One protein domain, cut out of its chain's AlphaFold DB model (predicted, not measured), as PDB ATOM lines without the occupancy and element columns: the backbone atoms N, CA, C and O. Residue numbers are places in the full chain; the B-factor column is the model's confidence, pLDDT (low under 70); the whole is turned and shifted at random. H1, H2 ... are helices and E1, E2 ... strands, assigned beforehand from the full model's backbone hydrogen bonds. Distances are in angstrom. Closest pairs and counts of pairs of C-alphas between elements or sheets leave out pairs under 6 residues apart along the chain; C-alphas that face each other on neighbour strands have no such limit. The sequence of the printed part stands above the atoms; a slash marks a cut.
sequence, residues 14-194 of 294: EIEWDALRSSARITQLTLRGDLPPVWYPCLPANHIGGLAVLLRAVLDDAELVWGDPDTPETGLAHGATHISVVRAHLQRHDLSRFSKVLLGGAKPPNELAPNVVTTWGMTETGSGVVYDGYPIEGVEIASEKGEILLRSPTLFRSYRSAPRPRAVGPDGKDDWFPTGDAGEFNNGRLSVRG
ATOM      1  N   GLU A  14     240.596 173.514  80.870       97.69
ATOM      2  CA  GLU A  14     239.987 174.277  79.780       97.69
ATOM      3  C   GLU A  14     238.469 174.123  79.854       97.69
ATOM      4  O   GLU A  14     237.936 173.051  79.580       97.69
ATOM      5  N   ILE A  15     237.778 175.183  80.267       97.56
ATOM      6  CA  ILE A  15     236.324 175.188  80.450       97.56
ATOM      7  C   ILE A  15     235.724 176.013  79.315       97.56
ATOM      8  O   ILE A  15     236.130 177.156  79.102       97.56
ATOM      9  N   GLU A  16     234.798 175.419  78.569       97.31
ATOM     10  CA  GLU A  16     234.147 176.080  77.440       97.31
ATOM     11  C   GLU A  16     233.040 177.030  77.905       97.31
ATOM     12  O   GLU A  16     232.479 176.883  78.993       97.31
ATOM     13  N   TRP A  17     232.700 178.003  77.060       96.69
ATOM     14  CA  TRP A  17     231.653 178.977  77.365       96.69
ATOM     15  C   TRP A  17     230.299 178.327  77.644       96.69
ATOM     16  O   TRP A  17     229.593 178.778  78.540       96.69
ATOM     17  N   ASP A  18     229.949 177.258  76.932       97.62
ATOM     18  CA  ASP A  18     228.667 176.575  77.130       97.62
ATOM     19  C   ASP A  18     228.610 175.831  78.467       97.62
ATOM     20  O   ASP A  18     227.575 175.854  79.136       97.62
ATOM     21  N   ALA A  19     229.736 175.275  78.926       97.88
ATOM     22  CA  ALA A  19     229.848 174.702  80.265       97.88
ATOM     23  C   ALA A  19     229.707 175.778  81.357       97.88
ATOM     24  O   ALA A  19     229.002 175.570  82.347       97.88
ATOM     25  N   LEU A  20     230.312 176.958  81.163       97.50
ATOM     26  CA  LEU A  20     230.187 178.091  82.091       97.50
ATOM     27  C   LEU A  20     228.762 178.663  82.130       97.50
ATOM     28  O   LEU A  20     228.243 178.913  83.216       97.50
ATOM     29  N   ARG A  21     228.106 178.823  80.972       97.31
ATOM     30  CA  ARG A  21     226.693 179.235  80.886       97.31
ATOM     31  C   ARG A  21     225.777 178.227  81.564       97.31
ATOM     32  O   ARG A  21     224.909 178.619  82.335       97.31
ATOM     33  N   SER A  22     226.006 176.935  81.325       97.75
ATOM     34  CA  SER A  22     225.253 175.867  81.988       97.75
ATOM     35  C   SER A  22     225.437 175.937  83.502       97.75
ATOM     36  O   SER A  22     224.458 175.905  84.239       97.75
ATOM     37  N   SER A  23     226.675 176.120  83.973       97.25
ATOM     38  CA  SER A  23     226.957 176.260  85.402       97.25
ATOM     39  C   SER A  23     226.273 177.480  86.021       97.25
ATOM     40  O   SER A  23     225.769 177.363  87.139       97.25
ATOM     41  N   ALA A  24     226.269 178.629  85.337       96.50
ATOM     42  CA  ALA A  24     225.571 179.830  85.783       96.50
ATOM     43  C   ALA A  24     224.067 179.553  85.913       96.50
ATOM     44  O   ALA A  24     223.537 179.604  87.022       96.50
ATOM     45  N   ARG A  25     223.434 179.124  84.817       95.62
ATOM     46  CA  ARG A  25     221.996 178.851  84.740       95.62
ATOM     47  C   ARG A  25     221.515 177.832  85.766       95.62
ATOM     48  O   ARG A  25     220.555 178.080  86.487       95.62
ATOM     49  N   ILE A  26     222.182 176.684  85.865       95.62
ATOM     50  CA  ILE A  26     221.767 175.616  86.784       95.62
ATOM     51  C   ILE A  26     221.901 176.078  88.242       95.62
ATOM     52  O   ILE A  26     221.017 175.810  89.057       95.62
ATOM     53  N   THR A  27     222.969 176.813  88.579       94.88
ATOM     54  CA  THR A  27     223.139 177.354  89.939       94.88
ATOM     55  C   THR A  27     222.013 178.324  90.289       94.88
ATOM     56  O   THR A  27     221.437 178.235  91.372       94.88
ATOM     57  N   GLN A  28     221.680 179.228  89.369       90.06
ATOM     58  CA  GLN A  28     220.617 180.212  89.550       90.06
ATOM     59  C   GLN A  28     219.256 179.539  89.719       90.06
ATOM     60  O   GLN A  28     218.558 179.813  90.690       90.06
ATOM     61  N   LEU A  29     218.925 178.579  88.850       90.62
ATOM     62  CA  LEU A  29     217.699 177.784  88.956       90.62
ATOM     63  C   LEU A  29     217.596 177.018  90.278       90.62
ATOM     64  O   LEU A  29     216.502 176.876  90.816       90.62
ATOM     65  N   THR A  30     218.727 176.559  90.813       93.12
ATOM     66  CA  THR A  30     218.777 175.822  92.082       93.12
ATOM     67  C   THR A  30     218.567 176.734  93.294       93.12
ATOM     68  O   THR A  30     217.993 176.307  94.293       93.12
ATOM     69  N   LEU A  31     219.055 177.977  93.243       91.56
ATOM     70  CA  LEU A  31     219.109 178.871  94.409       91.56
ATOM     71  C   LEU A  31     218.064 179.984  94.413       91.56
ATOM     72  O   LEU A  31     217.851 180.597  95.459       91.56
ATOM     73  N   ARG A  32     217.429 180.254  93.270       85.50
ATOM     74  CA  ARG A  32     216.416 181.303  93.129       85.50
ATOM     75  C   ARG A  32     215.278 181.134  94.136       85.50
ATOM     76  O   ARG A  32     214.782 180.033  94.372       85.50
ATOM     77  N   GLY A  33     214.849 182.264  94.688       84.31
ATOM     78  CA  GLY A  33     213.543 182.400  95.323       84.31
ATOM     79  C   GLY A  33     212.545 182.995  94.331       84.31
ATOM     80  O   GLY A  33     212.566 182.673  93.142       84.31
ATOM     81  N   ASP A  34     211.716 183.916  94.821       86.00
ATOM     82  CA  ASP A  34     210.764 184.663  93.988       86.00
ATOM     83  C   ASP A  34     211.439 185.739  93.124       86.00
ATOM     84  O   ASP A  34     210.934 186.090  92.058       86.00
ATOM     85  N   LEU A  35     212.584 186.259  93.576       88.75
ATOM     86  CA  LEU A  35     213.385 187.263  92.876       88.75
ATOM     87  C   LEU A  35     214.731 186.678  92.427       88.75
ATOM     88  O   LEU A  35     215.241 185.759  93.085       88.75
ATOM     89  N   PRO A  36     215.333 187.221  91.350       90.62
ATOM     90  CA  PRO A  36     216.661 186.811  90.929       90.62
ATOM     91  C   PRO A  36     217.720 187.028  92.027       90.62
ATOM     92  O   PRO A  36     217.656 188.009  92.775       90.62
ATOM     93  N   PRO A  37     218.710 186.127  92.149       94.69
ATOM     94  CA  PRO A  37     219.841 186.297  93.053       94.69
ATOM     95  C   PRO A  37     220.642 187.580  92.791       94.69
ATOM     96  O   PRO A  37     221.042 187.852  91.661       94.69
ATOM     97  N   VAL A  38     220.974 188.301  93.863       96.12
ATOM     98  CA  VAL A  38     221.931 189.417  93.855       96.12
ATOM     99  C   VAL A  38     223.193 188.935  94.558       96.12
ATOM    100  O   VAL A  38     223.195 188.722  95.775       96.12
ATOM    101  N   TRP A  39     224.255 188.699  93.797       96.69
ATOM    102  CA  TRP A  39     225.479 188.097  94.308       96.69
ATOM    103  C   TRP A  39     226.482 189.123  94.826       96.69
ATOM    104  O   TRP A  39     226.683 190.178  94.225       96.69
ATOM    105  N   TYR A  40     227.189 188.745  95.890       96.69
ATOM    106  CA  TYR A  40     228.368 189.446  96.390       96.69
ATOM    107  C   TYR A  40     229.652 188.623  96.150       96.69
ATOM    108  O   TYR A  40     229.732 187.468  96.596       96.69
ATOM    109  N   PRO A  41     230.672 189.161  95.456       94.62
ATOM    110  CA  PRO A  41     231.910 188.445  95.171       94.62
ATOM    111  C   PRO A  41     232.858 188.467  96.380       94.62
ATOM    112  O   PRO A  41     233.635 189.394  96.566       94.62
ATOM    113  N   CYS A  42     232.825 187.406  97.188       93.00
ATOM    114  CA  CYS A  42     233.680 187.254  98.377       93.00
ATOM    115  C   CYS A  42     234.933 186.395  98.132       93.00
ATOM    116  O   CYS A  42     235.844 186.350  98.953       93.00
ATOM    117  N   LEU A  43     234.979 185.663  97.015       92.56
ATOM    118  CA  LEU A  43     236.081 184.758  96.688       92.56
ATOM    119  C   LEU A  43     236.919 185.311  95.529       92.56
ATOM    120  O   LEU A  43     236.357 185.873  94.586       92.56
ATOM    121  N   PRO A  44     238.243 185.079  95.522       91.12
ATOM    122  CA  PRO A  44     239.106 185.517  94.432       91.12
ATOM    123  C   PRO A  44     238.702 184.926  93.069       91.12
ATOM    124  O   PRO A  44     238.522 183.713  92.925       91.12
ATOM    125  N   ALA A  45     238.620 185.774  92.039       92.62
ATOM    126  CA  ALA A  45     238.197 185.385  90.687       92.62
ATOM    127  C   ALA A  45     239.223 184.522  89.920       92.62
ATOM    128  O   ALA A  45     238.912 183.946  88.881       92.62
ATOM    129  N   ASN A  46     240.447 184.380  90.432       90.19
ATOM    130  CA  ASN A  46     241.424 183.413  89.923       90.19
ATOM    131  C   ASN A  46     241.119 181.963  90.365       90.19
ATOM    132  O   ASN A  46     241.780 181.037  89.891       90.19
ATOM    133  N   HIS A  47     240.104 181.752  91.212       90.25
ATOM    134  CA  HIS A  47     239.545 180.443  91.552       90.25
ATOM    135  C   HIS A  47     238.109 180.299  91.044       90.25
ATOM    136  O   HIS A  47     237.362 181.275  90.984       90.25
ATOM    137  N   ILE A  48     237.703 179.069  90.710       93.44
ATOM    138  CA  ILE A  48     236.406 178.828  90.058       93.44
ATOM    139  C   ILE A  48     235.229 179.306  90.907       93.44
ATOM    140  O   ILE A  48     234.268 179.828  90.365       93.44
ATOM    141  N   GLY A  49     235.329 179.203  92.237       91.75
ATOM    142  CA  GLY A  49     234.288 179.676  93.150       91.75
ATOM    143  C   GLY A  49     234.047 181.184  93.053       91.75
ATOM    144  O   GLY A  49     232.897 181.603  93.015       91.75
ATOM    145  N   GLY A  50     235.111 181.989  92.954       93.75
ATOM    146  CA  GLY A  50     234.997 183.440  92.782       93.75
ATOM    147  C   GLY A  50     234.596 183.829  91.365       93.75
ATOM    148  O   GLY A  50     233.701 184.647  91.176       93.75
ATOM    149  N   LEU A  51     235.192 183.187  90.356       95.50
ATOM    150  CA  LEU A  51     234.842 183.445  88.960       95.50
ATOM    151  C   LEU A  51     233.374 183.114  88.671       95.50
ATOM    152  O   LEU A  51     232.696 183.892  88.008       95.50
ATOM    153  N   ALA A  52     232.870 181.991  89.185       95.75
ATOM    154  CA  ALA A  52     231.489 181.569  88.975       95.75
ATOM    155  C   ALA A  52     230.479 182.589  89.512       95.75
ATOM    156  O   ALA A  52     229.448 182.786  88.883       95.75
ATOM    157  N   VAL A  53     230.779 183.274  90.623       95.56
ATOM    158  CA  VAL A  53     229.923 184.353  91.143       95.56
ATOM    159  C   VAL A  53     229.775 185.479  90.118       95.56
ATOM    160  O   VAL A  53     228.656 185.891  89.824       95.56
ATOM    161  N   LEU A  54     230.882 185.923  89.521       95.50
ATOM    162  CA  LEU A  54     230.854 186.956  88.481       95.50
ATOM    163  C   LEU A  54     230.114 186.469  87.231       95.50
ATOM    164  O   LEU A  54     229.307 187.190  86.654       95.50
ATOM    165  N   LEU A  55     230.372 185.226  86.823       96.12
ATOM    166  CA  LEU A  55     229.774 184.651  85.623       96.12
ATOM    167  C   LEU A  55     228.267 184.415  85.758       96.12
ATOM    168  O   LEU A  55     227.578 184.523  84.753       96.12
ATOM    169  N   ARG A  56     227.738 184.148  86.960       95.31
ATOM    170  CA  ARG A  56     226.284 184.051  87.191       95.31
ATOM    171  C   ARG A  56     225.566 185.348  86.826       95.31
ATOM    172  O   ARG A  56     224.537 185.285  86.171       95.31
ATOM    173  N   ALA A  57     226.144 186.494  87.182       92.38
ATOM    174  CA  ALA A  57     225.567 187.801  86.866       92.38
ATOM    175  C   ALA A  57     225.757 188.231  85.402       92.38
ATOM    176  O   ALA A  57     225.010 189.052  84.887       92.38
ATOM    177  N   VAL A  58     226.777 187.703  84.717       93.56
ATOM    178  CA  VAL A  58     227.055 188.051  83.312       93.56
ATOM    179  C   VAL A  58     226.331 187.127  82.329       93.56
ATOM    180  O   VAL A  58     225.983 187.552  81.229       93.56
ATOM    181  N   LEU A  59     226.171 185.849  82.676       94.12
ATOM    182  CA  LEU A  59     225.712 184.806  81.755       94.12
ATOM    183  C   LEU A  59     224.266 184.362  81.985       94.12
ATOM    184  O   LEU A  59     223.760 183.601  81.161       94.12
ATOM    185  N   ASP A  60     223.631 184.786  83.076       92.50
ATOM    186  CA  ASP A  60     222.257 184.422  83.424       92.50
ATOM    187  C   ASP A  60     221.552 185.582  84.157       92.50
ATOM    188  O   ASP A  60     222.025 186.715  84.108       92.50
ATOM    189  N   ASP A  61     220.413 185.336  84.803       89.12
ATOM    190  CA  ASP A  61     219.519 186.373  85.338       89.12
ATOM    191  C   ASP A  61     219.942 186.998  86.683       89.12
ATOM    192  O   ASP A  61     219.145 187.691  87.313       89.12
ATOM    193  N   ALA A  62     221.179 186.776  87.138       92.50
ATOM    194  CA  ALA A  62     221.664 187.324  88.403       92.50
ATOM    195  C   ALA A  62     222.097 188.790  88.297       92.50
ATOM    196  O   ALA A  62     222.600 189.243  87.271       92.50
ATOM    197  N   GLU A  63     222.047 189.492  89.424       94.50
ATOM    198  CA  GLU A  63     222.720 190.778  89.591       94.50
ATOM    199  C   GLU A  63     224.006 190.620  90.412       94.50
ATOM    200  O   GLU A  63     224.188 189.644  91.146       94.50
ATOM    201  N   LEU A  64     224.911 191.593  90.297       95.31
ATOM    202  CA  LEU A  64     226.157 191.640  91.057       95.31
ATOM    203  C   LEU A  64     226.254 192.960  91.818       95.31
ATOM    204  O   LEU A  64     226.239 194.034  91.219       95.31
ATOM    205  N   VAL A  65     226.454 192.865  93.129       95.75
ATOM    206  CA  VAL A  65     226.856 193.988  93.975       95.75
ATOM    207  C   VAL A  65     228.340 193.835  94.264       95.75
ATOM    208  O   VAL A  65     228.762 192.866  94.893       95.75
ATOM    209  N   TRP A  66     229.137 194.786  93.789       93.06
ATOM    210  CA  TRP A  66     230.574 194.800  94.038       93.06
ATOM    211  C   TRP A  66     230.895 195.423  95.399       93.06
ATOM    212  O   TRP A  66     230.258 196.393  95.805       93.06
ATOM    213  N   GLY A  67     231.920 194.911  96.076       89.75
ATOM    214  CA  GLY A  67     232.402 195.469  97.335       89.75
ATOM    215  C   GLY A  67     233.713 194.838  97.791       89.75
ATOM    216  O   GLY A  67     234.350 194.094  97.043       89.75
ATOM    217  N   ASP A  68     234.121 195.172  99.013       91.06
ATOM    218  CA  ASP A  68     235.305 194.608  99.657       91.06
ATOM    219  C   ASP A  68     235.017 193.175 100.162       91.06
ATOM    220  O   ASP A  68     234.113 192.987 100.990       91.06
ATOM    221  N   PRO A  69     235.732 192.142  99.675       88.56
ATOM    222  CA  PRO A  69     235.514 190.760 100.101       88.56
ATOM    223  C   PRO A  69     235.729 190.537 101.607       88.56
ATOM    224  O   PRO A  69     235.159 189.589 102.142       88.56
ATOM    225  N   ASP A  70     236.484 191.402 102.292       88.88
ATOM    226  CA  ASP A  70     236.720 191.307 103.739       88.88
ATOM    227  C   ASP A  70     235.593 191.941 104.578       88.88
ATOM    228  O   ASP A  70     235.580 191.803 105.802       88.88
ATOM    229  N   THR A  71     234.616 192.604 103.946       91.50
ATOM    230  CA  THR A  71     233.440 193.187 104.622       91.50
ATOM    231  C   THR A  71     232.123 192.771 103.947       91.50
ATOM    232  O   THR A  71     231.400 193.623 103.405       91.50
ATOM    233  N   PRO A  72     231.782 191.468 103.935       92.31
ATOM    234  CA  PRO A  72     230.595 190.944 103.253       92.31
ATOM    235  C   PRO A  72     229.274 191.560 103.740       92.31
ATOM    236  O   PRO A  72     228.302 191.626 102.987       92.31
ATOM    237  N   GLU A  73     229.227 192.082 104.966       91.12
ATOM    238  CA  GLU A  73     228.057 192.743 105.550       91.12
ATOM    239  C   GLU A  73     227.658 194.013 104.784       91.12
ATOM    240  O   GLU A  73     226.479 194.371 104.734       91.12
ATOM    241  N   THR A  74     228.617 194.681 104.135       90.94
ATOM    242  CA  THR A  74     228.336 195.844 103.277       90.94
ATOM    243  C   THR A  74     227.569 195.461 102.015       90.94
ATOM    244  O   THR A  74     226.797 196.271 101.501       90.94
ATOM    245  N   GLY A  75     227.708 194.217 101.543       92.38
ATOM    246  CA  GLY A  75     226.928 193.692 100.427       92.38
ATOM    247  C   GLY A  75     225.434 193.697 100.741       92.38
ATOM    248  O   GLY A  75     224.634 194.137  99.919       92.38
ATOM    249  N   LEU A  76     225.056 193.300 101.962       92.94
ATOM    250  CA  LEU A  76     223.662 193.307 102.423       92.94
ATOM    251  C   LEU A  76     223.057 194.716 102.410       92.94
ATOM    252  O   LEU A  76     221.900 194.885 102.031       92.94
ATOM    253  N   ALA A  77     223.837 195.732 102.796       90.62
ATOM    254  CA  ALA A  77     223.393 197.129 102.779       90.62
ATOM    255  C   ALA A  77     223.077 197.633 101.359       90.62
ATOM    256  O   ALA A  77     222.243 198.518 101.191       90.62
ATOM    257  N   HIS A  78     223.700 197.029 100.346       93.19
ATOM    258  CA  HIS A  78     223.480 197.316  98.930       93.19
ATOM    259  C   HIS A  78     222.554 196.295  98.246       93.19
ATOM    260  O   HIS A  78     222.463 196.275  97.023       93.19
ATOM    261  N   GLY A  79     221.852 195.455  99.017       94.44
ATOM    262  CA  GLY A  79     220.838 194.536  98.497       94.44
ATOM    263  C   GLY A  79     221.352 193.163  98.056       94.44
ATOM    264  O   GLY A  79     220.588 192.411  97.457       94.44
ATOM    265  N   ALA A  80     222.603 192.796  98.359       96.38
ATOM    266  CA  ALA A  80     223.082 191.442  98.095       96.38
ATOM    267  C   ALA A  80     222.263 190.408  98.883       96.38
ATOM    268  O   ALA A  80     222.012 190.561 100.077       96.38
ATOM    269  N   THR A  81     221.878 189.325  98.214       96.50
ATOM    270  CA  THR A  81     221.086 188.228  98.788       96.50
ATOM    271  C   THR A  81     221.860 186.915  98.821       96.50
ATOM    272  O   THR A  81     221.560 186.051  99.645       96.50
ATOM    273  N   HIS A  82     222.872 186.763  97.964       96.81
ATOM    274  CA  HIS A  82     223.642 185.534  97.804       96.81
ATOM    275  C   HIS A  82     225.144 185.792  97.919       96.81
ATOM    276  O   HIS A  82     225.668 186.795  97.431       96.81
ATOM    277  N   ILE A  83     225.858 184.849  98.525       96.88
ATOM    278  CA  ILE A  83     227.313 184.910  98.673       96.88
ATOM    279  C   ILE A  83     227.908 183.503  98.590       96.88
ATOM    280  O   ILE A  83     227.280 182.522  98.985       96.88
ATOM    281  N   SER A  84     229.111 183.379  98.030       96.19
ATOM    282  CA  SER A  84     229.907 182.145  98.093       96.19
ATOM    283  C   SER A  84     231.100 182.369  99.005       96.19
ATOM    284  O   SER A  84     231.792 183.370  98.858       96.19
ATOM    285  N   VAL A  85     231.346 181.444  99.929       94.75
ATOM    286  CA  VAL A  85     232.371 181.575 100.967       94.75
ATOM    287  C   VAL A  85     233.091 180.252 101.232       94.75
ATOM    288  O   VAL A  85     232.648 179.166 100.852       94.75
ATOM    289  N   VAL A  86     234.224 180.350 101.927       90.38
ATOM    290  CA  VAL A  86     234.908 179.203 102.551       90.38
ATOM    291  C   VAL A  86     234.714 179.223 104.065       90.38
ATOM    292  O   VAL A  86     234.374 180.262 104.631       90.38
ATOM    293  N   ARG A  87     235.015 178.101 104.735       87.69
ATOM    294  CA  ARG A  87     234.851 177.917 106.191       87.69
ATOM    295  C   ARG A  87     235.409 179.070 107.035       87.69
ATOM    296  O   ARG A  87     234.770 179.456 108.005       87.69
ATOM    297  N   ALA A  88     236.554 179.637 106.653       84.69
ATOM    298  CA  ALA A  88     237.178 180.741 107.385       84.69
ATOM    299  C   ALA A  88     236.291 181.999 107.480       84.69
ATOM    300  O   ALA A  88     236.355 182.706 108.478       84.69
ATOM    301  N   HIS A  89     235.437 182.269 106.486       90.81
ATOM    302  CA  HIS A  89     234.538 183.427 106.521       90.81
ATOM    303  C   HIS A  89     233.391 183.218 107.514       90.81
ATOM    304  O   HIS A  89     233.057 184.143 108.242       90.81
ATOM    305  N   LEU A  90     232.848 181.994 107.618       89.06
ATOM    306  CA  LEU A  90     231.796 181.668 108.595       89.06
ATOM    307  C   LEU A  90     232.248 181.854 110.050       89.06
ATOM    308  O   LEU A  90     231.418 182.030 110.929       89.06
ATOM    309  N   GLN A  91     233.555 181.791 110.309       85.12
ATOM    310  CA  GLN A  91     234.118 182.022 111.641       85.12
ATOM    311  C   GLN A  91     234.307 183.508 111.962       85.12
ATOM    312  O   GLN A  91     234.427 183.862 113.131       85.12
ATOM    313  N   ARG A  92     234.390 184.366 110.939       89.19
ATOM    314  CA  ARG A  92     234.736 185.789 111.076       89.19
ATOM    315  C   ARG A  92     233.541 186.722 110.902       89.19
ATOM    316  O   ARG A  92     233.581 187.828 111.425       89.19
ATOM    317  N   HIS A  93     232.509 186.276 110.190       92.12
ATOM    318  CA  HIS A  93     231.396 187.113 109.752       92.12
ATOM    319  C   HIS A  93     230.048 186.476 110.082       92.12
ATOM    320  O   HIS A  93     229.862 185.268 109.917       92.12
ATOM    321  N   ASP A  94     229.081 187.308 110.478       91.62
ATOM    322  CA  ASP A  94     227.681 186.902 110.567       91.62
ATOM    323  C   ASP A  94     227.024 187.007 109.186       91.62
ATOM    324  O   ASP A  94     226.720 188.089 108.684       91.62
ATOM    325  N   LEU A  95     226.797 185.848 108.567       94.88
ATOM    326  CA  LEU A  95     226.184 185.740 107.244       94.88
ATOM    327  C   LEU A  95     224.710 185.313 107.307       94.88
ATOM    328  O   LEU A  95     224.121 184.988 106.276       94.88
ATOM    329  N   SER A  96     224.086 185.313 108.490       93.56
ATOM    330  CA  SER A  96     222.701 184.853 108.694       93.56
ATOM    331  C   SER A  96     221.657 185.667 107.920       93.56
ATOM    332  O   SER A  96     220.584 185.160 107.598       93.56
ATOM    333  N   ARG A  97     221.980 186.921 107.587       95.12
ATOM    334  CA  ARG A  97     221.096 187.839 106.855       95.12
ATOM    335  C   ARG A  97     221.097 187.643 105.339       95.12
ATOM    336  O   ARG A  97     220.213 188.180 104.677       95.12
ATOM    337  N   PHE A  98     222.054 186.898 104.784       96.12
ATOM    338  CA  PHE A  98     221.993 186.499 103.378       96.12
ATOM    339  C   PHE A  98     220.878 185.470 103.179       96.12
ATOM    340  O   PHE A  98     220.679 184.589 104.013       96.12
ATOM    341  N   SER A  99     220.182 185.526 102.047       95.75
ATOM    342  CA  SER A  99     219.178 184.521 101.687       95.75
ATOM    343  C   SER A  99     219.809 183.144 101.484       95.75
ATOM    344  O   SER A  99     219.250 182.142 101.933       95.75
ATOM    345  N   LYS A 100     220.975 183.089 100.825       96.81
ATOM    346  CA  LYS A 100     221.753 181.859 100.629       96.81
ATOM    347  C   LYS A 100     223.250 182.121 100.762       96.81
ATOM    348  O   LYS A 100     223.798 183.033 100.140       96.81
ATOM    349  N   VAL A 101     223.918 181.257 101.517       96.94
ATOM    350  CA  VAL A 101     225.372 181.247 101.698       96.94
ATOM    351  C   VAL A 101     225.904 179.932 101.142       96.94
ATOM    352  O   VAL A 101     225.746 178.884 101.760       96.94
ATOM    353  N   LEU A 102     226.536 179.960  99.969       97.00
ATOM    354  CA  LEU A 102     227.193 178.771  99.431       97.00
ATOM    355  C   LEU A 102     228.526 178.552 100.142       97.00
ATOM    356  O   LEU A 102     229.457 179.343  99.980       97.00
ATOM    357  N   LEU A 103     228.638 177.457 100.885       95.56
ATOM    358  CA  LEU A 103     229.872 177.040 101.534       95.56
ATOM    359  C   LEU A 103     230.563 175.975 100.683       95.56
ATOM    360  O   LEU A 103     229.980 174.930 100.396       95.56
ATOM    361  N   GLY A 104     231.817 176.205 100.299       90.62
ATOM    362  CA  GLY A 104     232.575 175.247  99.495       90.62
ATOM    363  C   GLY A 104     234.049 175.140  99.869       90.62
ATOM    364  O   GLY A 104     234.575 175.856 100.721       90.62
ATOM    365  N   GLY A 105     234.736 174.228  99.182       78.25
ATOM    366  CA  GLY A 105     236.197 174.123  99.187       78.25
ATOM    367  C   GLY A 105     236.814 173.239 100.275       78.25
ATOM    368  O   GLY A 105     237.979 172.868 100.115       78.25
ATOM    369  N   ALA A 106     236.065 172.868 101.316       78.25
ATOM    370  CA  ALA A 106     236.488 171.957 102.385       78.25
ATOM    371  C   ALA A 106     235.280 171.265 103.045       78.25
ATOM    372  O   ALA A 106     234.137 171.644 102.790       78.25
ATOM    373  N   LYS A 107     235.542 170.275 103.914       81.81
ATOM    374  CA  LYS A 107     234.518 169.621 104.742       81.81
ATOM    375  C   LYS A 107     233.780 170.681 105.586       81.81
ATOM    376  O   LYS A 107     234.451 171.500 106.230       81.81
ATOM    377  N   PRO A 108     232.437 170.716 105.557       85.19
ATOM    378  CA  PRO A 108     231.671 171.696 106.316       85.19
ATOM    379  C   PRO A 108     231.777 171.437 107.832       85.19
ATOM    380  O   PRO A 108     232.015 170.298 108.240       85.19
ATOM    381  N   PRO A 109     231.607 172.471 108.678       82.94
ATOM    382  CA  PRO A 109     231.340 172.296 110.106       82.94
ATOM    383  C   PRO A 109     230.100 171.425 110.369       82.94
ATOM    384  O   PRO A 109     229.216 171.336 109.520       82.94
ATOM    385  N   ASN A 110     230.022 170.826 111.563       80.88
ATOM    386  CA  ASN A 110     228.885 169.983 111.963       80.88
ATOM    387  C   ASN A 110     227.583 170.780 112.120       80.88
ATOM    388  O   ASN A 110     226.506 170.266 111.832       80.88
ATOM    389  N   GLU A 111     227.690 172.027 112.574       86.50
ATOM    390  CA  GLU A 111     226.560 172.929 112.762       86.50
ATOM    391  C   GLU A 111     226.633 174.054 111.734       86.50
ATOM    392  O   GLU A 111     227.663 174.714 111.575       86.50
ATOM    393  N   LEU A 112     225.529 174.254 111.021       91.81
ATOM    394  CA  LEU A 112     225.391 175.257 109.977       91.81
ATOM    395  C   LEU A 112     224.096 176.033 110.181       91.81
ATOM    396  O   LEU A 112     223.073 175.466 110.570       91.81
ATOM    397  N   ALA A 113     224.135 177.330 109.883       93.56
ATOM    398  CA  ALA A 113     222.924 178.132 109.845       93.56
ATOM    399  C   ALA A 113     222.000 177.659 108.697       93.56
ATOM    400  O   ALA A 113     222.501 177.208 107.666       93.56
ATOM    401  N   PRO A 114     220.664 177.794 108.821       94.38
ATOM    402  CA  PRO A 114     219.709 177.257 107.839       94.38
ATOM    403  C   PRO A 114     219.834 177.819 106.416       94.38
ATOM    404  O   PRO A 114     219.329 177.227 105.465       94.38
ATOM    405  N   ASN A 115     220.461 178.987 106.262       95.75
ATOM    406  CA  ASN A 115     220.696 179.628 104.972       95.75
ATOM    407  C   ASN A 115     222.006 179.173 104.301       95.75
ATOM    408  O   ASN A 115     222.270 179.566 103.161       95.75
ATOM    409  N   VAL A 116     222.826 178.363 104.980       96.94
ATOM    410  CA  VAL A 116     224.066 177.818 104.427       96.94
ATOM    411  C   VAL A 116     223.760 176.570 103.611       96.94
ATOM    412  O   VAL A 116     223.189 175.612 104.118       96.94
ATOM    413  N   VAL A 117     224.199 176.580 102.357       97.06
ATOM    414  CA  VAL A 117     224.132 175.442 101.440       97.06
ATOM    415  C   VAL A 117     225.546 174.930 101.239       97.06
ATOM    416  O   VAL A 117     226.428 175.642 100.748       97.06
ATOM    417  N   THR A 118     225.781 173.686 101.630       96.69
ATOM    418  CA  THR A 118     227.063 173.021 101.414       96.69
ATOM    419  C   THR A 118     227.201 172.622  99.957       96.69
ATOM    420  O   THR A 118     226.284 172.073  99.357       96.69
ATOM    421  N   THR A 119     228.359 172.902  99.370       96.62
ATOM    422  CA  THR A 119     228.619 172.631  97.958       96.62
ATOM    423  C   THR A 119     229.827 171.726  97.793       96.62
ATOM    424  O   THR A 119     230.884 171.941  98.394       96.62
ATOM    425  N   TRP A 120     229.688 170.728  96.926       96.31
ATOM    426  CA  TRP A 120     230.807 169.962  96.401       96.31
ATOM    427  C   TRP A 120     230.939 170.188  94.897       96.31
ATOM    428  O   TRP A 120     229.959 170.294  94.155       96.31
ATOM    429  N   GLY A 121     232.185 170.319  94.466       95.19
ATOM    430  CA  GLY A 121     232.581 170.592  93.097       95.19
ATOM    431  C   GLY A 121     234.062 170.929  93.033       95.19
ATOM    432  O   GLY A 121     234.782 170.929  94.037       95.19
ATOM    433  N   MET A 122     234.529 171.216  91.830       94.56
ATOM    434  CA  MET A 122     235.936 171.429  91.530       94.56
ATOM    435  C   MET A 122     236.099 172.385  90.351       94.56
ATOM    436  O   MET A 122     235.134 172.926  89.819       94.56
ATOM    437  N   THR A 123     237.345 172.645  89.956       95.38
ATOM    438  CA  THR A 123     237.600 173.528  88.805       95.38
ATOM    439  C   THR A 123     237.060 172.897  87.524       95.38
ATOM    440  O   THR A 123     236.480 173.573  86.683       95.38
ATOM    441  N   GLU A 124     237.191 171.580  87.422       97.31
ATOM    442  CA  GLU A 124     236.786 170.738  86.308       97.31
ATOM    443  C   GLU A 124     235.264 170.683  86.114       97.31
ATOM    444  O   GLU A 124     234.817 170.320  85.033       97.31
ATOM    445  N   THR A 125     234.468 171.071  87.115       97.00
ATOM    446  CA  THR A 125     232.997 171.090  87.052       97.00
ATOM    447  C   THR A 125     232.420 172.491  86.849       97.00
ATOM    448  O   THR A 125     231.209 172.670  86.953       97.00
ATOM    449  N   GLY A 126     233.252 173.514  86.630       95.31
ATOM    450  CA  GLY A 126     232.794 174.887  86.376       95.31
ATOM    451  C   GLY A 126     232.239 175.640  87.595       95.31
ATOM    452  O   GLY A 126     232.224 176.865  87.573       95.31
ATOM    453  N   SER A 127     231.834 174.945  88.662       94.88
ATOM    454  CA  SER A 127     231.636 175.422  90.042       94.88
ATOM    455  C   SER A 127     231.151 174.245  90.919       94.88
ATOM    456  O   SER A 127     231.519 173.096  90.659       94.88
ATOM    457  N   GLY A 128     230.358 174.502  91.966       96.25
ATOM    458  CA  GLY A 128     229.664 173.458  92.724       96.25
ATOM    459  C   GLY A 128     228.588 172.769  91.878       96.25
ATOM    460  O   GLY A 128     227.867 173.437  91.142       96.25
ATOM    461  N   VAL A 129     228.462 171.451  92.022       97.44
ATOM    462  CA  VAL A 129     227.530 170.586  91.266       97.44
ATOM    463  C   VAL A 129     226.697 169.659  92.158       97.44
ATOM    464  O   VAL A 129     225.775 169.001  91.690       97.44
ATOM    465  N   VAL A 130     226.996 169.613  93.457       97.81
ATOM    466  CA  VAL A 130     226.223 168.875  94.464       97.81
ATOM    467  C   VAL A 130     225.984 169.792  95.653       97.81
ATOM    468  O   VAL A 130     226.943 170.359  96.180       97.81
ATOM    469  N   TYR A 131     224.717 170.005  96.008       97.25
ATOM    470  CA  TYR A 131     224.250 170.988  96.985       97.25
ATOM    471  C   TYR A 131     223.537 170.231  98.111       97.25
ATOM    472  O   TYR A 131     222.616 169.460  97.854       97.25
ATOM    473  N   ASP A 132     224.020 170.361  99.346       95.69
ATOM    474  CA  ASP A 132     223.549 169.604 100.521       95.69
ATOM    475  C   ASP A 132     223.544 168.078 100.333       95.69
ATOM    476  O   ASP A 132     222.760 167.327 100.917       95.69
ATOM    477  N   GLY A 133     224.498 167.609  99.526       96.25
ATOM    478  CA  GLY A 133     224.656 166.208  99.154       96.25
ATOM    479  C   GLY A 133     223.795 165.781  97.966       96.25
ATOM    480  O   GLY A 133     223.923 164.643  97.537       96.25
ATOM    481  N   TYR A 134     222.973 166.651  97.385       97.81
ATOM    482  CA  TYR A 134     222.113 166.313  96.250       97.81
ATOM    483  C   TYR A 134     222.655 166.906  94.941       97.81
ATOM    484  O   TYR A 134     222.998 168.090  94.910       97.81
ATOM    485  N   PRO A 135     222.775 166.119  93.858       97.94
ATOM    486  CA  PRO A 135     223.158 166.646  92.551       97.94
ATOM    487  C   PRO A 135     222.166 167.712  92.075       97.94
ATOM    488  O   PRO A 135     220.956 167.546  92.227       97.94
ATOM    489  N   ILE A 136     222.678 168.798  91.496       96.88
ATOM    490  CA  ILE A 136     221.837 169.831  90.874       96.88
ATOM    491  C   ILE A 136     221.390 169.401  89.468       96.88
ATOM    492  O   ILE A 136     221.833 168.374  88.950       96.88
ATOM    493  N   GLU A 137     220.489 170.165  88.846       95.19
ATOM    494  CA  GLU A 137     219.888 169.804  87.554       95.19
ATOM    495  C   GLU A 137     220.941 169.433  86.491       95.19
ATOM    496  O   GLU A 137     221.930 170.136  86.287       95.19
ATOM    497  N   GLY A 138     220.731 168.303  85.809       95.88
ATOM    498  CA  GLY A 138     221.630 167.816  84.759       95.88
ATOM    499  C   GLY A 138     222.952 167.218  85.256       95.88
ATOM    500  O   GLY A 138     223.792 166.864  84.429       95.88
ATOM    501  N   VAL A 139     223.158 167.098  86.571       97.94
ATOM    502  CA  VAL A 139     224.313 166.411  87.160       97.94
ATOM    503  C   VAL A 139     223.933 164.978  87.503       97.94
ATOM    504  O   VAL A 139     223.050 164.722  88.319       97.94
ATOM    505  N   GLU A 140     224.654 164.036  86.914       98.25
ATOM    506  CA  GLU A 140     224.580 162.621  87.244       98.25
ATOM    507  C   GLU A 140     225.820 162.227  88.048       98.25
ATOM    508  O   GLU A 140     226.952 162.569  87.688       98.25
ATOM    509  N   ILE A 141     225.595 161.500  89.141       98.25
ATOM    510  CA  ILE A 141     226.635 161.011  90.044       98.25
ATOM    511  C   ILE A 141     226.516 159.496  90.159       98.25
ATOM    512  O   ILE A 141     225.416 158.953  90.264       98.25
ATOM    513  N   ALA A 142     227.661 158.826  90.171       97.62
ATOM    514  CA  ALA A 142     227.784 157.416  90.499       97.62
ATOM    515  C   ALA A 142     229.000 157.201  91.408       97.62
ATOM    516  O   ALA A 142     229.876 158.059  91.510       97.62
ATOM    517  N   SER A 143     229.049 156.048  92.069       96.88
ATOM    518  CA  SER A 143     230.197 155.619  92.864       96.88
ATOM    519  C   SER A 143     230.627 154.234  92.396       96.88
ATOM    520  O   SER A 143     229.995 153.242  92.751       96.88
ATOM    521  N   GLU A 144     231.716 154.162  91.636       94.94
ATOM    522  CA  GLU A 144     232.244 152.911  91.088       94.94
ATOM    523  C   GLU A 144     233.570 152.571  91.759       94.94
ATOM    524  O   GLU A 144     234.508 153.367  91.756       94.94
ATOM    525  N   LYS A 145     233.655 151.384  92.374       90.88
ATOM    526  CA  LYS A 145     234.844 150.934  93.131       90.88
ATOM    527  C   LYS A 145     235.320 151.949  94.191       90.88
ATOM    528  O   LYS A 145     236.506 152.016  94.506       90.88
ATOM    529  N   GLY A 146     234.384 152.717  94.751       90.88
ATOM    530  CA  GLY A 146     234.636 153.755  95.755       90.88
ATOM    531  C   GLY A 146     235.088 155.106  95.193       90.88
ATOM    532  O   GLY A 146     235.320 156.019  95.985       90.88
ATOM    533  N   GLU A 147     235.214 155.258  93.871       96.44
ATOM    534  CA  GLU A 147     235.464 156.543  93.214       96.44
ATOM    535  C   GLU A 147     234.154 157.215  92.800       96.44
ATOM    536  O   GLU A 147     233.294 156.595  92.173       96.44
ATOM    537  N   ILE A 148     234.035 158.510  93.092       98.19
ATOM    538  CA  ILE A 148     232.941 159.338  92.593       98.19
ATOM    539  C   ILE A 148     233.167 159.597  91.103       98.19
ATOM    540  O   ILE A 148     234.150 160.233  90.701       98.19
ATOM    541  N   LEU A 149     232.214 159.146  90.293       98.44
ATOM    542  CA  LEU A 149     232.120 159.434  88.871       98.44
ATOM    543  C   LEU A 149     231.046 160.494  88.627       98.44
ATOM    544  O   LEU A 149     230.003 160.502  89.285       98.44
ATOM    545  N   LEU A 150     231.290 161.372  87.655       98.00
ATOM    546  CA  LEU A 150     230.400 162.489  87.355       98.00
ATOM    547  C   LEU A 150     230.133 162.643  85.857       98.00
ATOM    548  O   LEU A 150     231.062 162.641  85.051       98.00
ATOM    549  N   ARG A 151     228.877 162.881  85.482       98.00
ATOM    550  CA  ARG A 151     228.488 163.353  84.146       98.00
ATOM    551  C   ARG A 151     227.652 164.621  84.298       98.00
ATOM    552  O   ARG A 151     226.752 164.681  85.125       98.00
ATOM    553  N   SER A 152     228.008 165.677  83.570       97.62
ATOM    554  CA  SER A 152     227.359 166.986  83.704       97.62
ATOM    555  C   SER A 152     227.636 167.877  82.489       97.62
ATOM    556  O   SER A 152     228.737 167.798  81.931       97.62
ATOM    557  N   PRO A 153     226.700 168.772  82.111       97.56
ATOM    558  CA  PRO A 153     226.938 169.798  81.095       97.56
ATOM    559  C   PRO A 153     227.979 170.849  81.515       97.56
ATOM    560  O   PRO A 153     228.438 171.615  80.675       97.56
ATOM    561  N   THR A 154     228.361 170.915  82.795       97.88
ATOM    562  CA  THR A 154     229.303 171.920  83.314       97.88
ATOM    563  C   THR A 154     230.762 171.457  83.292       97.88
ATOM    564  O   THR A 154     231.655 172.187  83.728       97.88
ATOM    565  N   LEU A 155     231.018 170.239  82.806       98.19
ATOM    566  CA  LEU A 155     232.358 169.675  82.754       98.19
ATOM    567  C   LEU A 155     233.269 170.466  81.810       98.19
ATOM    568  O   LEU A 155     232.907 170.833  80.696       98.19
ATOM    569  N   PHE A 156     234.502 170.667  82.259       98.19
ATOM    570  CA  PHE A 156     235.612 171.109  81.430       98.19
ATOM    571  C   PHE A 156     235.830 170.183  80.218       98.19
ATOM    572  O   PHE A 156     235.498 168.996  80.242       98.19
ATOM    573  N   ARG A 157     236.452 170.715  79.164       97.81
ATOM    574  CA  ARG A 157     236.778 169.976  77.937       97.81
ATOM    575  C   ARG A 157     237.963 169.034  78.126       97.81
ATOM    576  O   ARG A 157     237.921 167.872  77.727       97.81
ATOM    577  N   SER A 158     239.044 169.570  78.683       97.56
ATOM    578  CA  SER A 158     240.355 168.927  78.772       97.56
ATOM    579  C   SER A 158     241.253 169.667  79.752       97.56
ATOM    580  O   SER A 158     241.009 170.825  80.098       97.56
ATOM    581  N   TYR A 159     242.336 169.024  80.175       96.88
ATOM    582  CA  TYR A 159     243.473 169.771  80.689       96.88
ATOM    583  C   TYR A 159     244.294 170.289  79.503       96.88
ATOM    584  O   TYR A 159     244.423 169.616  78.486       96.88
ATOM    585  N   ARG A 160     244.936 171.449  79.633       96.31
ATOM    586  CA  ARG A 160     245.811 171.986  78.575       96.31
ATOM    587  C   ARG A 160     246.917 171.001  78.169       96.31
ATOM    588  O   ARG A 160     247.365 171.012  77.031       96.31
ATOM    589  N   SER A 161     247.376 170.180  79.112       94.81
ATOM    590  CA  SER A 161     248.456 169.211  78.918       94.81
ATOM    591  C   SER A 161     247.980 167.782  78.642       94.81
ATOM    592  O   SER A 161     248.823 166.918  78.417       94.81
ATOM    593  N   ALA A 162     246.678 167.492  78.735       95.75
ATOM    594  CA  ALA A 162     246.159 166.128  78.637       95.75
ATOM    595  C   ALA A 162     244.652 166.106  78.324       95.75
ATOM    596  O   ALA A 162     243.910 166.965  78.809       95.75
ATOM    597  N   PRO A 163     244.155 165.096  77.591       96.88
ATOM    598  CA  PRO A 163     242.717 164.924  77.409       96.88
ATOM    599  C   PRO A 163     241.997 164.779  78.758       96.88
ATOM    600  O   PRO A 163     242.589 164.368  79.762       96.88
ATOM    601  N   ARG A 164     240.702 165.113  78.789       96.00
ATOM    602  CA  ARG A 164     239.860 164.839  79.959       96.00
ATOM    603  C   ARG A 164     239.817 163.322  80.199       96.00
ATOM    604  O   ARG A 164     239.521 162.590  79.252       96.00
ATOM    605  N   PRO A 165     240.093 162.846  81.427       96.50
ATOM    606  CA  PRO A 165     239.978 161.431  81.744       96.50
ATOM    607  C   PRO A 165     238.515 160.997  81.652       96.50
ATOM    608  O   PRO A 165     237.604 161.779  81.936       96.50
ATOM    609  N   ARG A 166     238.310 159.749  81.240       97.38
ATOM    610  CA  ARG A 166     236.999 159.125  81.081       97.38
ATOM    611  C   ARG A 166     236.997 157.791  81.817       97.38
ATOM    612  O   ARG A 166     238.055 157.181  81.982       97.38
ATOM    613  N   ALA A 167     235.831 157.397  82.299       97.38
ATOM    614  CA  ALA A 167     235.592 156.116  82.928       97.38
ATOM    615  C   ALA A 167     234.257 155.545  82.442       97.38
ATOM    616  O   ALA A 167     233.328 156.287  82.108       97.38
ATOM    617  N   VAL A 168     234.165 154.217  82.456       97.50
ATOM    618  CA  VAL A 168     232.913 153.497  82.231       97.50
ATOM    619  C   VAL A 168     232.051 153.626  83.482       97.50
ATOM    620  O   VAL A 168     232.451 153.163  84.548       97.50
ATOM    621  N   GLY A 169     230.895 154.270  83.352       95.94
ATOM    622  CA  GLY A 169     229.928 154.390  84.440       95.94
ATOM    623  C   GLY A 169     228.946 153.216  84.521       95.94
ATOM    624  O   GLY A 169     229.050 152.254  83.753       95.94
ATOM    625  N   PRO A 170     227.949 153.301  85.419       95.38
ATOM    626  CA  PRO A 170     226.990 152.221  85.671       95.38
ATOM    627  C   PRO A 170     226.088 151.897  84.470       95.38
ATOM    628  O   PRO A 170     225.540 150.802  84.379       95.38
ATOM    629  N   ASP A 171     225.943 152.829  83.525       96.25
ATOM    630  CA  ASP A 171     225.218 152.632  82.265       96.25
ATOM    631  C   ASP A 171     226.084 152.007  81.155       96.25
ATOM    632  O   ASP A 171     225.645 151.896  80.009       96.25
ATOM    633  N   GLY A 172     227.319 151.609  81.476       96.62
ATOM    634  CA  GLY A 172     228.269 151.013  80.540       96.62
ATOM    635  C   GLY A 172     228.889 152.010  79.559       96.62
ATOM    636  O   GLY A 172     229.639 151.599  78.671       96.62
ATOM    637  N   LYS A 173     228.608 153.313  79.690       97.25
ATOM    638  CA  LYS A 173     229.171 154.341  78.812       97.25
ATOM    639  C   LYS A 173     230.492 154.853  79.360       97.25
ATOM    640  O   LYS A 173     230.596 155.194  80.532       97.25
ATOM    641  N   ASP A 174     231.484 154.973  78.486       96.56
ATOM    642  CA  ASP A 174     232.795 155.544  78.806       96.56
ATOM    643  C   ASP A 174     232.772 157.081  78.770       96.56
ATOM    644  O   ASP A 174     233.626 157.695  78.161       96.56
ATOM    645  N   ASP A 175     231.744 157.766  79.269       96.44
ATOM    646  CA  ASP A 175     231.617 159.236  79.195       96.44
ATOM    647  C   ASP A 175     231.600 159.937  80.556       96.44
ATOM    648  O   ASP A 175     231.475 161.166  80.620       96.44
ATOM    649  N   TRP A 176     231.815 159.174  81.625       98.38
ATOM    650  CA  TRP A 176     231.877 159.680  82.983       98.38
ATOM    651  C   TRP A 176     233.258 160.248  83.293       98.38
ATOM    652  O   TRP A 176     234.283 159.733  82.852       98.38
ATOM    653  N   PHE A 177     233.294 161.325  84.069       98.31
ATOM    654  CA  PHE A 177     234.517 161.939  84.561       98.31
ATOM    655  C   PHE A 177     234.900 161.329  85.921       98.31
ATOM    656  O   PHE A 177     234.147 161.503  86.884       98.31
ATOM    657  N   PRO A 178     236.051 160.636  86.024       97.69
ATOM    658  CA  PRO A 178     236.584 160.162  87.297       97.69
ATOM    659  C   PRO A 178     237.181 161.338  88.070       97.69
ATOM    660  O   PRO A 178     238.121 162.002  87.619       97.69
ATOM    661  N   THR A 179     236.590 161.648  89.221       95.94
ATOM    662  CA  THR A 179     236.907 162.880  89.958       95.94
ATOM    663  C   THR A 179     238.172 162.777  90.814       95.94
ATOM    664  O   THR A 179     238.734 163.797  91.243       95.94
ATOM    665  N   GLY A 180     238.639 161.551  91.072       94.19
ATOM    666  CA  GLY A 180     239.682 161.247  92.046       94.19
ATOM    667  C   GLY A 180     239.253 161.457  93.502       94.19
ATOM    668  O   GLY A 180     240.106 161.375  94.392       94.19
ATOM    669  N   ASP A 181     237.975 161.757  93.753       94.75
ATOM    670  CA  ASP A 181     237.394 161.818  95.090       94.75
ATOM    671  C   ASP A 181     236.739 160.471  95.427       94.75
ATOM    672  O   ASP A 181     236.050 159.857  94.612       94.75
ATOM    673  N   ALA A 182     236.969 160.014  96.651       94.69
ATOM    674  CA  ALA A 182     236.336 158.855  97.241       94.69
ATOM    675  C   ALA A 182     234.985 159.245  97.836       94.69
ATOM    676  O   ALA A 182     234.863 160.280  98.502       94.69
ATOM    677  N   GLY A 183     233.982 158.395  97.666       94.62
ATOM    678  CA  GLY A 183     232.666 158.641  98.231       94.62
ATOM    679  C   GLY A 183     231.666 157.549  97.927       94.62
ATOM    680  O   GLY A 183     231.983 156.550  97.294       94.62
ATOM    681  N   GLU A 184     230.452 157.770  98.406       96.12
ATOM    682  CA  GLU A 184     229.308 156.891  98.213       96.12
ATOM    683  C   GLU A 184     228.134 157.709  97.684       96.12
ATOM    684  O   GLU A 184     227.909 158.843  98.120       96.12
ATOM    685  N   PHE A 185     227.360 157.127  96.774       97.19
ATOM    686  CA  PHE A 185     226.140 157.736  96.261       97.19
ATOM    687  C   PHE A 185     224.962 156.798  96.513       97.19
ATOM    688  O   PHE A 185     224.788 155.807  95.812       97.19
ATOM    689  N   ASN A 186     224.173 157.109  97.542       95.56
ATOM    690  CA  ASN A 186     223.091 156.258  98.030       95.56
ATOM    691  C   ASN A 186     221.800 157.076  98.137       95.56
ATOM    692  O   ASN A 186     221.806 158.176  98.687       95.56
ATOM    693  N   ASN A 187     220.683 156.539  97.637       94.06
ATOM    694  CA  ASN A 187     219.362 157.186  97.692       94.06
ATOM    695  C   ASN A 187     219.365 158.644  97.181       94.06
ATOM    696  O   ASN A 187     218.741 159.523  97.774       94.06
ATOM    697  N   GLY A 188     220.112 158.913  96.105       95.31
ATOM    698  CA  GLY A 188     220.224 160.248  95.508       95.31
ATOM    699  C   GLY A 188     221.104 161.237  96.279       95.31
ATOM    700  O   GLY A 188     221.209 162.389  95.863       95.31
ATOM    701  N   ARG A 189     221.745 160.812  97.377       97.44
ATOM    702  CA  ARG A 189     222.615 161.650  98.205       97.44
ATOM    703  C   ARG A 189     224.071 161.191  98.124       97.44
ATOM    704  O   ARG A 189     224.393 160.031  98.380       97.44
ATOM    705  N   LEU A 190     224.953 162.127  97.798       97.50
ATOM    706  CA  LEU A 190     226.400 161.974  97.779       97.50
ATOM    707  C   LEU A 190     226.985 162.198  99.174       97.50
ATOM    708  O   LEU A 190     226.726 163.214  99.820       97.50
ATOM    709  N   SER A 191     227.837 161.269  99.591       94.44
ATOM    710  CA  SER A 191     228.719 161.400 100.749       94.44
ATOM    711  C   SER A 191     230.167 161.331 100.278       94.44
ATOM    712  O   SER A 191     230.614 160.298  99.788       94.44
ATOM    713  N   VAL A 192     230.907 162.430 100.418       93.19
ATOM    714  CA  VAL A 192     232.319 162.514 100.014       93.19
ATOM    715  C   VAL A 192     233.204 162.170 101.210       93.19
ATOM    716  O   VAL A 192     233.044 162.751 102.281       93.19
ATOM    717  N   ARG A 193     234.135 161.230 101.030       89.38
ATOM    718  CA  ARG A 193     235.089 160.789 102.062       89.38
ATOM    719  C   ARG A 193     236.390 161.589 102.017       89.38
ATOM    720  O   ARG A 193     236.910 161.969 103.055       89.38
ATOM    721  N   GLY A 194     236.881 161.898 100.820       87.94
ATOM    722  CA  GLY A 194     238.115 162.657 100.616       87.94
ATOM    723  C   GLY A 194     238.764 162.298  99.287       87.94
ATOM    724  O   GLY A 194     238.110 161.751  98.410       87.94
TER     725      GLY A 194
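This is residues 14 to 194 of the 294 residues of the protein "AMP-binding protein" of Acidimicrobiaceae bacterium (UniProt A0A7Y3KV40). Two lobes stand side by side along the longest axis: in the larger, a strongly twisted sheet of E1 to E5 has H2 packed on one face, with H1 about perpendicular to H2 and the short H3 and H4 toward the far end. The smaller lobe is a strongly twisted sheet of E6 to E9, with E7 joined to E8 by a long loop, residues 152 to 176. The printed part has 181 residues, with elements in the order H1 E1 H2 H3 E2 H4 E3 E4 E5 E6 E7 E8 E9; the class is mixed, helices and strands, with under half of the residues in named elements. The first sheet runs E1 E2 E3 E4 E5, mixed; the second E6 E7 E8 E9, antiparallel. The whole is compact, with a radius of gyration of the C-alphas of 16.3 A and spans of 51 by 35 by 32 A.

Find C-alpha 17 at (231.653, 178.977, 77.365); from there H1 runs 21.2 A to residue 31. Next come E1, residues 38 to 40, H2, residues 48 to 59 and 14.8 A long, H3, residues 73 to 77, E2, residues 82 to 85, H4, residues 87 to 92, and E3, residues 100 to 103. E4, residues 116 to 121, is 15.9 A long; E5 is residues 128 to 131, E6 140 to 144 and E7 147 to 151. E8, residues 177 to 186, is 18.6 A long and bends by 107 degrees at residue 180; E9, residues 189 to 194, ends at C-alpha 194, (238.115, 162.657, 100.616).

In the first sheet, E1, H2 H3, E2 and E2, H4, E3 are strand-helix-strand units, parallel neighbour strands with helices between; the second has a right-handed crossover. Look at N 40 and O 82, 2.9 A, for E1 and E2; N 102 and O 83, 2.8 A, for E2 and E3; N 117 and O 101, 2.8 A, for parallel E3 and E4. The hairpin E4 and E5 has N 120 and O 130 at 2.9 A. H2 is on this sheet at a height of 6.4 A, over none of its strands, making two layers, a helix on one face of a sheet. H1 touches H2, closest at the C-alphas of Ala 24 and Arg 56, 4.5 A, about perpendicular at 89 degrees. H1, H3 and, only just, H4, with 5 pairs of C-alphas within 10 A, are on the sheet, but each only grazes it. E6 E7 E8 E9 is a meander, each strand the antiparallel neighbour of the one before: see N 142 and O 149, 3.0 A, N 150 and O 177, 3.0 A, and N 184 and O 191, 2.9 A. Between the sheets, the closest C-alphas of E5 and E9, Val 130 and Leu 190, are 7.7 A apart. In H1 every O i to N i+4 pair is within hydrogen-bond range; H2 has 5 of 8, H4 1 of 2 and H3 0 of 1, with 2 of 2 O i to N i+3 pairs in H3.

The two C-alphas farthest apart, those of Ala 77 and Gly 172, are 51.4 A apart. The printed part has no cut; the links H2 to H3, E3 to E4 and E7 to E8 are long. The mean pLDDT of the printed part is 94.2, and no printed residue is under 70.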